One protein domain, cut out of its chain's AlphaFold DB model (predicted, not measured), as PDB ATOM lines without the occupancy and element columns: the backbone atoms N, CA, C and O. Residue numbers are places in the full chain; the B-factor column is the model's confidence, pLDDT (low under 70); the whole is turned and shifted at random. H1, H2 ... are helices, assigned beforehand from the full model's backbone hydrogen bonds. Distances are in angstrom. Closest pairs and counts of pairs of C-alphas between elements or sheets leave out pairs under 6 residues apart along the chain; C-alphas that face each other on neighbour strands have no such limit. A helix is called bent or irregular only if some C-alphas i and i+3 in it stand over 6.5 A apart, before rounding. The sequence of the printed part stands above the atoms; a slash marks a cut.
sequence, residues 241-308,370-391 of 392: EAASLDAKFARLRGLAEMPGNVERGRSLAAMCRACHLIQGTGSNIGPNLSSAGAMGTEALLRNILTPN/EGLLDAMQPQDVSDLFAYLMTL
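What this domain is: This is residues 241 to 308 and 370 to 391 of the 392 residues of the protein "C-type cytochrome" of Verrucomicrobiaceae bacterium (UniProt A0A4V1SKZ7). Helix H4 makes the core, crossed by H2; the last residues of H1 reach both H4 and H3, while the looped residues 269 to 291 lie toward the opposite end of the long axis from the start of H1. The 90 printed residues, all helix in class with mostly crossed packing, have four named helices, H1 to H4 in order, and no named strand. The whole is compact, radius of gyration of the C-alphas 12.4 A, spanning 38 by 28 by 23 A.

How they stand to each other: H1, residues 241 to 256, touches H4, residues 378 to 388, with residues 252 to 256 alone, about perpendicular, only just, at 71 degrees; the closest C-alphas, Ala 256 and Ser 382, are 4.5 A apart. H2, residues 262 to 268, touches H4 about perpendicular at 75 degrees, closest C-alphas Gly 265 and Leu 384, 3.8 A. H3, residues 292 to 305, touches H1 residues 249 to 256 alone, closest C-alphas Thr 297 and Ala 256, 6.9 A. Every O i to N i+4 pair is within hydrogen-bond range in H1, H2 and H4, and 6 of 10 in H3.

Where its parts are: H1, 21.9 A long, begins at C-alpha 241 (160.205, 145.582, 123.236); H4, 15.7 A, ends at C-alpha 388 (161.062, 140.262, 150.344). H3, 15.2 A, is irregular: C-alphas 294 and 297 are 9.0 A apart.

The domain as a whole: Residues 309 to 369 are not printed; C-alphas 308 and 370 are 8.3 A apart across the cut. H2 to H3 is a long link. No printed residue is under 70 in pLDDT.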
ATOM      1  N   GLU A 241     160.432 145.166 121.845       81.25
ATOM      2  CA  GLU A 241     160.205 145.582 123.236       81.25
ATOM      3  C   GLU A 241     159.895 144.381 124.128       81.25
ATOM      4  O   GLU A 241     160.483 144.249 125.199       81.25
ATOM      5  N   ALA A 242     159.052 143.461 123.657       79.94
ATOM      6  CA  ALA A 242     158.742 142.220 124.353       79.94
ATOM      7  C   ALA A 242     160.001 141.365 124.569       79.94
ATOM      8  O   ALA A 242     160.238 140.897 125.678       79.94
ATOM      9  N   ALA A 243     160.854 141.217 123.548       82.44
ATOM     10  CA  ALA A 243     162.124 140.502 123.679       82.44
ATOM     11  C   ALA A 243     163.088 141.193 124.661       82.44
ATOM     12  O   ALA A 243     163.764 140.525 125.444       82.44
ATOM     13  N   SER A 244     163.140 142.529 124.651       86.62
ATOM     14  CA  SER A 244     163.941 143.309 125.599       86.62
ATOM     15  C   SER A 244     163.445 143.133 127.037       86.62
ATOM     16  O   SER A 244     164.245 142.881 127.944       86.62
ATOM     17  N   LEU A 245     162.127 143.189 127.241       85.75
ATOM     18  CA  LEU A 245     161.490 142.962 128.532       85.75
ATOM     19  C   LEU A 245     161.714 141.527 129.024       85.75
ATOM     20  O   LEU A 245     162.080 141.343 130.182       85.75
ATOM     21  N   ASP A 246     161.577 140.524 128.154       86.12
ATOM     22  CA  ASP A 246     161.833 139.115 128.475       86.12
ATOM     23  C   ASP A 246     163.296 138.898 128.899       86.12
ATOM     24  O   ASP A 246     163.566 138.243 129.911       86.12
ATOM     25  N   ALA A 247     164.255 139.496 128.183       90.81
ATOM     26  CA  ALA A 247     165.674 139.430 128.535       90.81
ATOM     27  C   ALA A 247     165.968 140.120 129.879       90.81
ATOM     28  O   ALA A 247     166.700 139.583 130.718       90.81
ATOM     29  N   LYS A 248     165.366 141.294 130.113       91.94
ATOM     30  CA  LYS A 248     165.472 142.033 131.376       91.94
ATOM     31  C   LYS A 248     164.890 141.231 132.539       91.94
ATOM     32  O   LYS A 248     165.538 141.118 133.581       91.94
ATOM     33  N   PHE A 249     163.714 140.641 132.339       91.81
ATOM     34  CA  PHE A 249     163.046 139.780 133.307       91.81
ATOM     35  C   PHE A 249     163.917 138.573 133.662       91.81
ATOM     36  O   PHE A 249     164.196 138.345 134.836       91.81
ATOM     37  N   ALA A 250     164.418 137.841 132.662       93.38
ATOM     38  CA  ALA A 250     165.262 136.669 132.878       93.38
ATOM     39  C   ALA A 250     166.541 137.009 133.660       93.38
ATOM     40  O   ALA A 250     166.887 136.306 134.613       93.38
ATOM     41  N   ARG A 251     167.210 138.116 133.306       95.50
ATOM     42  CA  ARG A 251     168.391 138.608 134.030       95.50
ATOM     43  C   ARG A 251     168.067 138.911 135.493       95.50
ATOM     44  O   ARG A 251     168.773 138.442 136.379       95.50
ATOM     45  N   LEU A 252     167.032 139.712 135.748       96.19
ATOM     46  CA  LEU A 252     166.686 140.139 137.107       96.19
ATOM     47  C   LEU A 252     166.153 138.991 137.960       96.19
ATOM     48  O   LEU A 252     166.451 138.954 139.147       96.19
ATOM     49  N   ARG A 253     165.446 138.025 137.364       95.56
ATOM     50  CA  ARG A 253     165.029 136.806 138.059       95.56
ATOM     51  C   ARG A 253     166.235 136.000 138.515       95.56
ATOM     52  O   ARG A 253     166.298 135.625 139.677       95.56
ATOM     53  N   GLY A 254     167.213 135.815 137.625       96.44
ATOM     54  CA  GLY A 254     168.465 135.148 137.970       96.44
ATOM     55  C   GLY A 254     169.144 135.797 139.176       96.44
ATOM     56  O   GLY A 254     169.553 135.087 140.083       96.44
ATOM     57  N   LEU A 255     169.191 137.134 139.231       97.38
ATOM     58  CA  LEU A 255     169.730 137.877 140.379       97.38
ATOM     59  C   LEU A 255     168.870 137.736 141.641       97.38
ATOM     60  O   LEU A 255     169.411 137.537 142.726       97.38
ATOM     61  N   ALA A 256     167.549 137.831 141.514       96.44
ATOM     62  CA  ALA A 256     166.604 137.732 142.622       96.44
ATOM     63  C   ALA A 256     166.596 136.351 143.304       96.44
ATOM     64  O   ALA A 256     166.185 136.239 144.457       96.44
ATOM     65  N   GLU A 257     167.047 135.311 142.603       95.25
ATOM     66  CA  GLU A 257     167.181 133.943 143.121       95.25
ATOM     67  C   GLU A 257     168.585 133.644 143.685       95.25
ATOM     68  O   GLU A 257     168.793 132.592 144.294       95.25
ATOM     69  N   MET A 258     169.556 134.553 143.523       96.31
ATOM     70  CA  MET A 258     170.875 134.408 144.148       96.31
ATOM     71  C   MET A 258     170.807 134.651 145.664       96.31
ATOM     72  O   MET A 258     169.956 135.409 146.136       96.31
ATOM     73  N   PRO A 259     171.741 134.077 146.449       96.12
ATOM     74  CA  PRO A 259     171.881 134.421 147.858       96.12
ATOM     75  C   PRO A 259     172.065 135.932 148.060       96.12
ATOM     76  O   PRO A 259     172.907 136.563 147.417       96.12
ATOM     77  N   GLY A 260     171.298 136.495 148.991       97.31
ATOM     78  CA  GLY A 260     171.354 137.907 149.353       97.31
ATOM     79  C   GLY A 260     171.408 138.121 150.862       97.31
ATOM     80  O   GLY A 260     171.051 137.247 151.654       97.31
ATOM     81  N   ASN A 261     171.866 139.299 151.267       98.44
ATOM     82  CA  ASN A 261     171.885 139.761 152.646       98.44
ATOM     83  C   ASN A 261     170.532 140.396 153.018       98.44
ATOM     84  O   ASN A 261     170.137 141.425 152.469       98.44
ATOM     85  N   VAL A 262     169.832 139.792 153.979       97.75
ATOM     86  CA  VAL A 262     168.471 140.184 154.383       97.75
ATOM     87  C   VAL A 262     168.438 141.575 155.027       97.75
ATOM     88  O   VAL A 262     167.497 142.338 154.817       97.75
ATOM     89  N   GLU A 263     169.452 141.945 155.799       97.56
ATOM     90  CA  GLU A 263     169.552 143.230 156.491       97.56
ATOM     91  C   GLU A 263     169.785 144.388 155.509       97.56
ATOM     92  O   GLU A 263     169.133 145.437 155.606       97.56
ATOM     93  N   ARG A 264     170.660 144.188 154.514       97.69
ATOM     94  CA  ARG A 264     170.825 145.118 153.385       97.69
ATOM     95  C   ARG A 264     169.536 145.200 152.574       97.69
ATOM     96  O   ARG A 264     169.063 146.302 152.303       97.69
ATOM     97  N   GLY A 265     168.910 144.059 152.291       97.00
ATOM     98  CA  GLY A 265     167.620 143.971 151.610       97.00
ATOM     99  C   GLY A 265     166.506 144.755 152.295       97.00
ATOM    100  O   GLY A 265     165.782 145.508 151.650       97.00
ATOM    101  N   ARG A 266     166.412 144.653 153.626       96.00
ATOM    102  CA  ARG A 266     165.467 145.426 154.444       96.00
ATOM    103  C   ARG A 266     165.687 146.928 154.298       96.00
ATOM    104  O   ARG A 266     164.719 147.683 154.249       96.00
ATOM    105  N   SER A 267     166.948 147.351 154.240       95.75
ATOM    106  CA  SER A 267     167.311 148.758 154.058       95.75
ATOM    107  C   SER A 267     166.909 149.256 152.666       95.75
ATOM    108  O   SER A 267     166.334 150.333 152.548       95.75
ATOM    109  N   LEU A 268     167.117 148.444 151.625       95.62
ATOM    110  CA  LEU A 268     166.686 148.746 150.255       95.62
ATOM    111  C   LEU A 268     165.154 148.811 150.140       95.62
ATOM    112  O   LEU A 268     164.618 149.740 149.540       95.62
ATOM    113  N   ALA A 269     164.430 147.899 150.794       94.00
ATOM    114  CA  ALA A 269     162.966 147.871 150.801       94.00
ATOM    115  C   ALA A 269     162.311 149.108 151.450       94.00
ATOM    116  O   ALA A 269     161.095 149.282 151.347       94.00
ATOM    117  N   ALA A 270     163.086 149.998 152.083       90.31
ATOM    118  CA  ALA A 270     162.594 151.290 152.548       90.31
ATOM    119  C   ALA A 270     161.994 152.133 151.408       90.31
ATOM    120  O   ALA A 270     161.020 152.844 151.644       90.31
ATOM    121  N   MET A 271     162.494 152.001 150.170       90.50
ATOM    122  CA  MET A 271     161.913 152.693 149.009       90.50
ATOM    123  C   MET A 271     160.466 152.252 148.738       90.50
ATOM    124  O   MET A 271     159.611 153.074 148.419       90.50
ATOM    125  N   CYS A 272     160.159 150.970 148.959       91.88
ATOM    126  CA  CYS A 272     158.813 150.432 148.786       91.88
ATOM    127  C   CYS A 272     157.850 150.971 149.855       91.88
ATOM    128  O   CYS A 272     156.657 151.104 149.594       91.88
ATOM    129  N   ARG A 273     158.358 151.343 151.041       90.94
ATOM    130  CA  ARG A 273     157.544 151.877 152.150       90.94
ATOM    131  C   ARG A 273     156.959 153.260 151.879       90.94
ATOM    132  O   ARG A 273     156.025 153.653 152.571       90.94
ATOM    133  N   ALA A 274     157.462 153.971 150.867       87.00
ATOM    134  CA  ALA A 274     156.866 155.225 150.414       87.00
ATOM    135  C   ALA A 274     155.388 155.041 150.029       87.00
ATOM    136  O   ALA A 274     154.565 155.913 150.314       87.00
ATOM    137  N   CYS A 275     155.050 153.878 149.459       87.31
ATOM    138  CA  CYS A 275     153.699 153.554 149.010       87.31
ATOM    139  C   CYS A 275     153.091 152.335 149.719       87.31
ATOM    140  O   CYS A 275     151.872 152.265 149.836       87.31
ATOM    141  N   HIS A 276     153.892 151.384 150.193       90.94
ATOM    142  CA  HIS A 276     153.399 150.117 150.727       90.94
ATOM    143  C   HIS A 276     153.578 149.991 152.236       90.94
ATOM    144  O   HIS A 276     154.595 150.398 152.801       90.94
ATOM    145  N   LEU A 277     152.628 149.312 152.873       92.25
ATOM    146  CA  LEU A 277     152.778 148.864 154.249       92.25
ATOM    147  C   LEU A 277     153.639 147.595 154.272       92.25
ATOM    148  O   LEU A 277     153.326 146.614 153.600       92.25
ATOM    149  N   ILE A 278     154.710 147.602 155.063       94.62
ATOM    150  CA  ILE A 278     155.577 146.446 155.316       94.62
ATOM    151  C   ILE A 278     155.718 146.289 156.826       94.62
ATOM    152  O   ILE A 278     156.302 147.146 157.492       94.62
ATOM    153  N   GLN A 279     155.174 145.199 157.365       91.12
ATOM    154  CA  GLN A 279     155.209 144.854 158.791       91.12
ATOM    155  C   GLN A 279     154.758 146.021 159.688       91.12
ATOM    156  O   GLN A 279     155.394 146.345 160.687       91.12
ATOM    157  N   GLY A 280     153.675 146.698 159.290       89.06
ATOM    158  CA  GLY A 280     153.105 147.833 160.026       89.06
ATOM    159  C   GLY A 280     153.809 149.179 159.812       89.06
ATOM    160  O   GLY A 280     153.411 150.162 160.428       89.06
ATOM    161  N   THR A 281     154.817 149.257 158.936       90.56
ATOM    162  CA  THR A 281     155.541 150.503 158.622       90.56
ATOM    163  C   THR A 281     155.402 150.899 157.153       90.56
ATOM    164  O   THR A 281     155.446 150.034 156.282       90.56
ATOM    165  N   GLY A 282     155.267 152.198 156.871       88.75
ATOM    166  CA  GLY A 282     155.092 152.741 155.516       88.75
ATOM    167  C   GLY A 282     153.709 153.354 155.286       88.75
ATOM    168  O   GLY A 282     152.980 153.630 156.239       88.75
ATOM    169  N   SER A 283     153.365 153.576 154.020       83.56
ATOM    170  CA  SER A 283     152.093 154.180 153.603       83.56
ATOM    171  C   SER A 283     151.054 153.128 153.204       83.56
ATOM    172  O   SER A 283     151.397 152.045 152.742       83.56
ATOM    173  N   ASN A 284     149.767 153.459 153.331       82.75
ATOM    174  CA  ASN A 284     148.663 152.614 152.861       82.75
ATOM    175  C   ASN A 284     148.123 153.143 151.525       82.75
ATOM    176  O   ASN A 284     147.046 153.751 151.467       82.75
ATOM    177  N   ILE A 285     148.956 153.019 150.492       81.19
ATOM    178  CA  ILE A 285     148.715 153.545 149.145       81.19
ATOM    179  C   ILE A 285     148.694 152.396 148.132       81.19
ATOM    180  O   ILE A 285     147.709 152.215 147.424       81.19
ATOM    181  N   GLY A 286     149.763 151.601 148.092       82.75
ATOM    182  CA  GLY A 286     149.800 150.321 147.393       82.75
ATOM    183  C   GLY A 286     149.390 149.159 148.308       82.75
ATOM    184  O   GLY A 286     149.241 149.349 149.520       82.75
ATOM    185  N   PRO A 287     149.258 147.937 147.756       86.00
ATOM    186  CA  PRO A 287     148.951 146.738 148.530       86.00
ATOM    187  C   PRO A 287     149.886 146.541 149.726       86.00
ATOM    188  O   PRO A 287     151.075 146.865 149.667       86.00
ATOM    189  N   ASN A 288     149.381 145.936 150.798       91.00
ATOM    190  CA  ASN A 288     150.221 145.536 151.921       91.00
ATOM    191  C   ASN A 288     151.207 144.441 151.477       91.00
ATOM    192  O   ASN A 288     150.798 143.379 151.016       91.00
ATOM    193  N   LEU A 289     152.505 144.694 151.643       93.94
ATOM    194  CA  LEU A 289     153.581 143.787 151.236       93.94
ATOM    195  C   LEU A 289     154.094 142.913 152.391       93.94
ATOM    196  O   LEU A 289     155.078 142.198 152.227       93.94
ATOM    197  N   SER A 290     153.450 142.935 153.561       94.00
ATOM    198  CA  SER A 290     153.890 142.165 154.740       94.00
ATOM    199  C   SER A 290     153.927 140.648 154.516       94.00
ATOM    200  O   SER A 290     154.671 139.971 155.215       94.00
ATOM    201  N   SER A 291     153.178 140.142 153.533       93.06
ATOM    202  CA  SER A 291     153.158 138.738 153.098       93.06
ATOM    203  C   SER A 291     153.564 138.577 151.624       93.06
ATOM    204  O   SER A 291     153.180 137.612 150.964       93.06
ATOM    205  N   ALA A 292     154.301 139.548 151.069       92.75
ATOM    206  CA  ALA A 292     154.652 139.583 149.648       92.75
ATOM    207  C   ALA A 292     155.425 138.336 149.189       92.75
ATOM    208  O   ALA A 292     155.222 137.858 148.075       92.75
ATOM    209  N   GLY A 293     156.268 137.763 150.052       93.00
ATOM    210  CA  GLY A 293     157.054 136.567 149.759       93.00
ATOM    211  C   GLY A 293     156.213 135.325 149.455       93.00
ATOM    212  O   GLY A 293     156.699 134.427 148.773       93.00
ATOM    213  N   ALA A 294     154.942 135.281 149.874       92.62
ATOM    214  CA  ALA A 294     154.024 134.196 149.526       92.62
ATOM    215  C   ALA A 294     153.705 134.135 148.019       92.62
ATOM    216  O   ALA A 294     153.346 133.073 147.515       92.62
ATOM    217  N   MET A 295     153.865 135.247 147.291       88.50
ATOM    218  CA  MET A 295     153.675 135.301 145.836       88.50
ATOM    219  C   MET A 295     154.834 134.651 145.063       88.50
ATOM    220  O   MET A 295     154.676 134.291 143.898       88.50
ATOM    221  N   GLY A 296     156.002 134.514 145.700       92.62
ATOM    222  CA  GLY A 296     157.232 134.050 145.067       92.62
ATOM    223  C   GLY A 296     157.920 135.100 144.186       92.62
ATOM    224  O   GLY A 296     157.365 136.148 143.844       92.62
ATOM    225  N   THR A 297     159.169 134.806 143.820       94.00
ATOM    226  CA  THR A 297     160.054 135.713 143.073       94.00
ATOM    227  C   THR A 297     159.491 136.109 141.712       94.00
ATOM    228  O   THR A 297     159.505 137.289 141.372       94.00
ATOM    229  N   GLU A 298     158.973 135.145 140.945       90.38
ATOM    230  CA  GLU A 298     158.453 135.366 139.588       90.38
ATOM    231  C   GLU A 298     157.335 136.422 139.583       90.38
ATOM    232  O   GLU A 298     157.434 137.423 138.874       90.38
ATOM    233  N   ALA A 299     156.298 136.240 140.407       87.50
ATOM    234  CA  ALA A 299     155.151 137.143 140.450       87.50
ATOM    235  C   ALA A 299     155.526 138.532 140.992       87.50
ATOM    236  O   ALA A 299     155.115 139.545 140.425       87.50
ATOM    237  N   LEU A 300     156.352 138.597 142.045       91.75
ATOM    238  CA  LEU A 300     156.819 139.878 142.582       91.75
ATOM    239  C   LEU A 300     157.657 140.655 141.573       91.75
ATOM    240  O   LEU A 300     157.449 141.854 141.396       91.75
ATOM    241  N   LEU A 301     158.579 139.981 140.885       93.00
ATOM    242  CA  LEU A 301     159.412 140.623 139.881       93.00
ATOM    243  C   LEU A 301     158.581 141.139 138.702       93.00
ATOM    244  O   LEU A 301     158.852 142.240 138.228       93.00
ATOM    245  N   ARG A 302     157.553 140.396 138.261       88.25
ATOM    246  CA  ARG A 302     156.620 140.866 137.220       88.25
ATOM    247  C   ARG A 302     155.928 142.152 137.658       88.25
ATOM    248  O   ARG A 302     156.013 143.144 136.947       88.25
ATOM    249  N   ASN A 303     155.356 142.173 138.861       87.94
ATOM    250  CA  ASN A 303     154.677 143.360 139.386       87.94
ATOM    251  C   ASN A 303     155.606 144.579 139.499       87.94
ATOM    252  O   ASN A 303     155.170 145.700 139.255       87.94
ATOM    253  N   ILE A 304     156.883 144.371 139.841       90.38
ATOM    254  CA  ILE A 304     157.871 145.456 139.926       90.38
ATOM    255  C   ILE A 304     158.302 145.957 138.543       90.38
ATOM    256  O   ILE A 304     158.527 147.153 138.368       90.38
ATOM    257  N   LEU A 305     158.450 145.058 137.569       87.38
ATOM    258  CA  LEU A 305     158.935 145.407 136.234       87.38
ATOM    259  C   LEU A 305     157.862 145.983 135.322       87.38
ATOM    260  O   LEU A 305     158.181 146.833 134.493       87.38
ATOM    261  N   THR A 306     156.619 145.536 135.470       82.25
ATOM    262  CA  THR A 306     155.489 145.968 134.648       82.25
ATOM    263  C   THR A 306     154.325 146.441 135.525       82.25
ATOM    264  O   THR A 306     153.220 145.898 135.441       82.25
ATOM    265  N   PRO A 307     154.526 147.487 136.356       80.44
ATOM    266  CA  PRO A 307     153.519 147.959 137.311       80.44
ATOM    267  C   PRO A 307     152.224 148.444 136.648       80.44
ATOM    268  O   PRO A 307     151.202 148.549 137.322       80.44
ATOM    269  N   ASN A 308     152.265 148.726 135.341       76.38
ATOM    270  CA  ASN A 308     151.122 149.142 134.534       76.38
ATOM    271  C   ASN A 308     150.319 147.979 133.919       76.38
ATOM    272  O   ASN A 308     149.193 148.189 133.475       76.38
ATOM    273  N   GLU A 370     157.976 152.781 137.238       84.06
ATOM    274  CA  GLU A 370     158.722 151.845 136.398       84.06
ATOM    275  C   GLU A 370     160.232 151.981 136.646       84.06
ATOM    276  O   GLU A 370     160.724 153.022 137.085       84.06
ATOM    277  N   GLY A 371     160.987 150.917 136.361       86.75
ATOM    278  CA  GLY A 371     162.452 150.959 136.393       86.75
ATOM    279  C   GLY A 371     163.082 151.027 137.789       86.75
ATOM    280  O   GLY A 371     164.271 151.313 137.898       86.75
ATOM    281  N   LEU A 372     162.335 150.716 138.858       90.06
ATOM    282  CA  LEU A 372     162.848 150.708 140.243       90.06
ATOM    283  C   LEU A 372     164.134 149.881 140.418       90.06
ATOM    284  O   LEU A 372     164.993 150.237 141.220       90.06
ATOM    285  N   LEU A 373     164.276 148.792 139.656       93.25
ATOM    286  CA  LEU A 373     165.433 147.895 139.726       93.25
ATOM    287  C   LEU A 373     166.568 148.280 138.761       93.25
ATOM    288  O   LEU A 373     167.635 147.674 138.810       93.25
ATOM    289  N   ASP A 374     166.368 149.263 137.880       88.44
ATOM    290  CA  ASP A 374     167.271 149.517 136.746       88.44
ATOM    291  C   ASP A 374     168.598 150.132 137.183       88.44
ATOM    292  O   ASP A 374     169.644 149.836 136.606       88.44
ATOM    293  N   ALA A 375     168.555 150.954 138.231       85.94
ATOM    294  CA  ALA A 375     169.726 151.598 138.816       85.94
ATOM    295  C   ALA A 375     170.383 150.774 139.941       85.94
ATOM    296  O   ALA A 375     171.403 151.197 140.491       85.94
ATOM    297  N   MET A 376     169.815 149.621 140.312       93.62
ATOM    298  CA  MET A 376     170.333 148.796 141.405       93.62
ATOM    299  C   MET A 376     171.548 147.980 140.956       93.62
ATOM    300  O   MET A 376     171.582 147.432 139.850       93.62
ATOM    301  N   GLN A 377     172.549 147.853 141.832       96.25
ATOM    302  CA  GLN A 377     173.650 146.924 141.585       96.25
ATOM    303  C   GLN A 377     173.138 145.478 141.635       96.25
ATOM    304  O   GLN A 377     172.176 145.201 142.354       96.25
ATOM    305  N   PRO A 378     173.782 144.523 140.934       97.25
ATOM    306  CA  PRO A 378     173.318 143.136 140.911       97.25
ATOM    307  C   PRO A 378     173.081 142.533 142.303       97.25
ATOM    308  O   PRO A 378     172.034 141.938 142.536       97.25
ATOM    309  N   GLN A 379     174.001 142.772 143.247       97.69
ATOM    310  CA  GLN A 379     173.864 142.291 144.625       97.69
ATOM    311  C   GLN A 379     172.718 142.973 145.384       97.69
ATOM    312  O   GLN A 379     172.105 142.351 146.241       97.69
ATOM    313  N   ASP A 380     172.402 144.233 145.078       97.88
ATOM    314  CA  ASP A 380     171.299 144.935 145.737       97.88
ATOM    315  C   ASP A 380     169.947 144.328 145.333       97.88
ATOM    316  O   ASP A 380     169.037 144.253 146.155       97.88
ATOM    317  N   VAL A 381     169.817 143.844 144.090       97.81
ATOM    318  CA  VAL A 381     168.629 143.095 143.648       97.81
ATOM    319  C   VAL A 381     168.507 141.781 144.424       97.81
ATOM    320  O   VAL A 381     167.434 141.494 144.957       97.81
ATOM    321  N   SER A 382     169.596 141.013 144.541       98.31
ATOM    322  CA  SER A 382     169.621 139.770 145.326       98.31
ATOM    323  C   SER A 382     169.279 140.017 146.797       98.31
ATOM    324  O   SER A 382     168.447 139.317 147.366       98.31
ATOM    325  N   ASP A 383     169.861 141.050 147.407       98.56
ATOM    326  CA  ASP A 383     169.610 141.419 148.800       98.56
ATOM    327  C   ASP A 383     168.149 141.839 149.013       98.56
ATOM    328  O   ASP A 383     167.495 141.358 149.943       98.56
ATOM    329  N   LEU A 384     167.605 142.692 148.134       97.88
ATOM    330  CA  LEU A 384     166.207 143.125 148.190       97.88
ATOM    331  C   LEU A 384     165.259 141.923 148.153       97.88
ATOM    332  O   LEU A 384     164.399 141.799 149.027       97.88
ATOM    333  N   PHE A 385     165.423 141.023 147.181       97.62
ATOM    334  CA  PHE A 385     164.563 139.848 147.064       97.62
ATOM    335  C   PHE A 385     164.772 138.853 148.207       97.62
ATOM    336  O   PHE A 385     163.783 138.315 148.703       97.62
ATOM    337  N   ALA A 386     165.999 138.688 148.714       97.94
ATOM    338  CA  ALA A 386     166.256 137.883 149.906       97.94
ATOM    339  C   ALA A 386     165.417 138.364 151.101       97.94
ATOM    340  O   ALA A 386     164.831 137.539 151.798       97.94
ATOM    341  N   TYR A 387     165.279 139.682 151.301       97.75
ATOM    342  CA  TYR A 387     164.382 140.235 152.321       97.75
ATOM    343  C   TYR A 387     162.899 140.061 151.977       97.75
ATOM    344  O   TYR A 387     162.141 139.604 152.834       97.75
ATOM    345  N   LEU A 388     162.470 140.384 150.751       96.62
ATOM    346  CA  LEU A 388     161.062 140.262 150.344       96.62
ATOM    347  C   LEU A 388     160.544 138.824 150.502       96.62
ATOM    348  O   LEU A 388     159.408 138.633 150.926       96.62
ATOM    349  N   MET A 389     161.381 137.812 150.254       96.44
ATOM    350  CA  MET A 389     161.019 136.402 150.447       96.44
ATOM    351  C   MET A 389     160.838 135.990 151.918       96.44
ATOM    352  O   MET A 389     160.217 134.956 152.189       96.44
ATOM    353  N   THR A 390     161.338 136.780 152.876       96.06
ATOM    354  CA  THR A 390     161.074 136.560 154.310       96.06
ATOM    355  C   THR A 390     159.701 137.058 154.758       96.06
ATOM    356  O   THR A 390     159.248 136.687 155.839       96.06
ATOM    357  N   LEU A 391     159.034 137.885 153.945       94.75
ATOM    358  CA  LEU A 391     157.723 138.458 154.247       94.75
ATOM    359  C   LEU A 391     156.640 137.409 153.965       94.75
ATOM    360  O   LEU A 391     156.288 137.189 152.806       94.75
TER     361      LEU A 391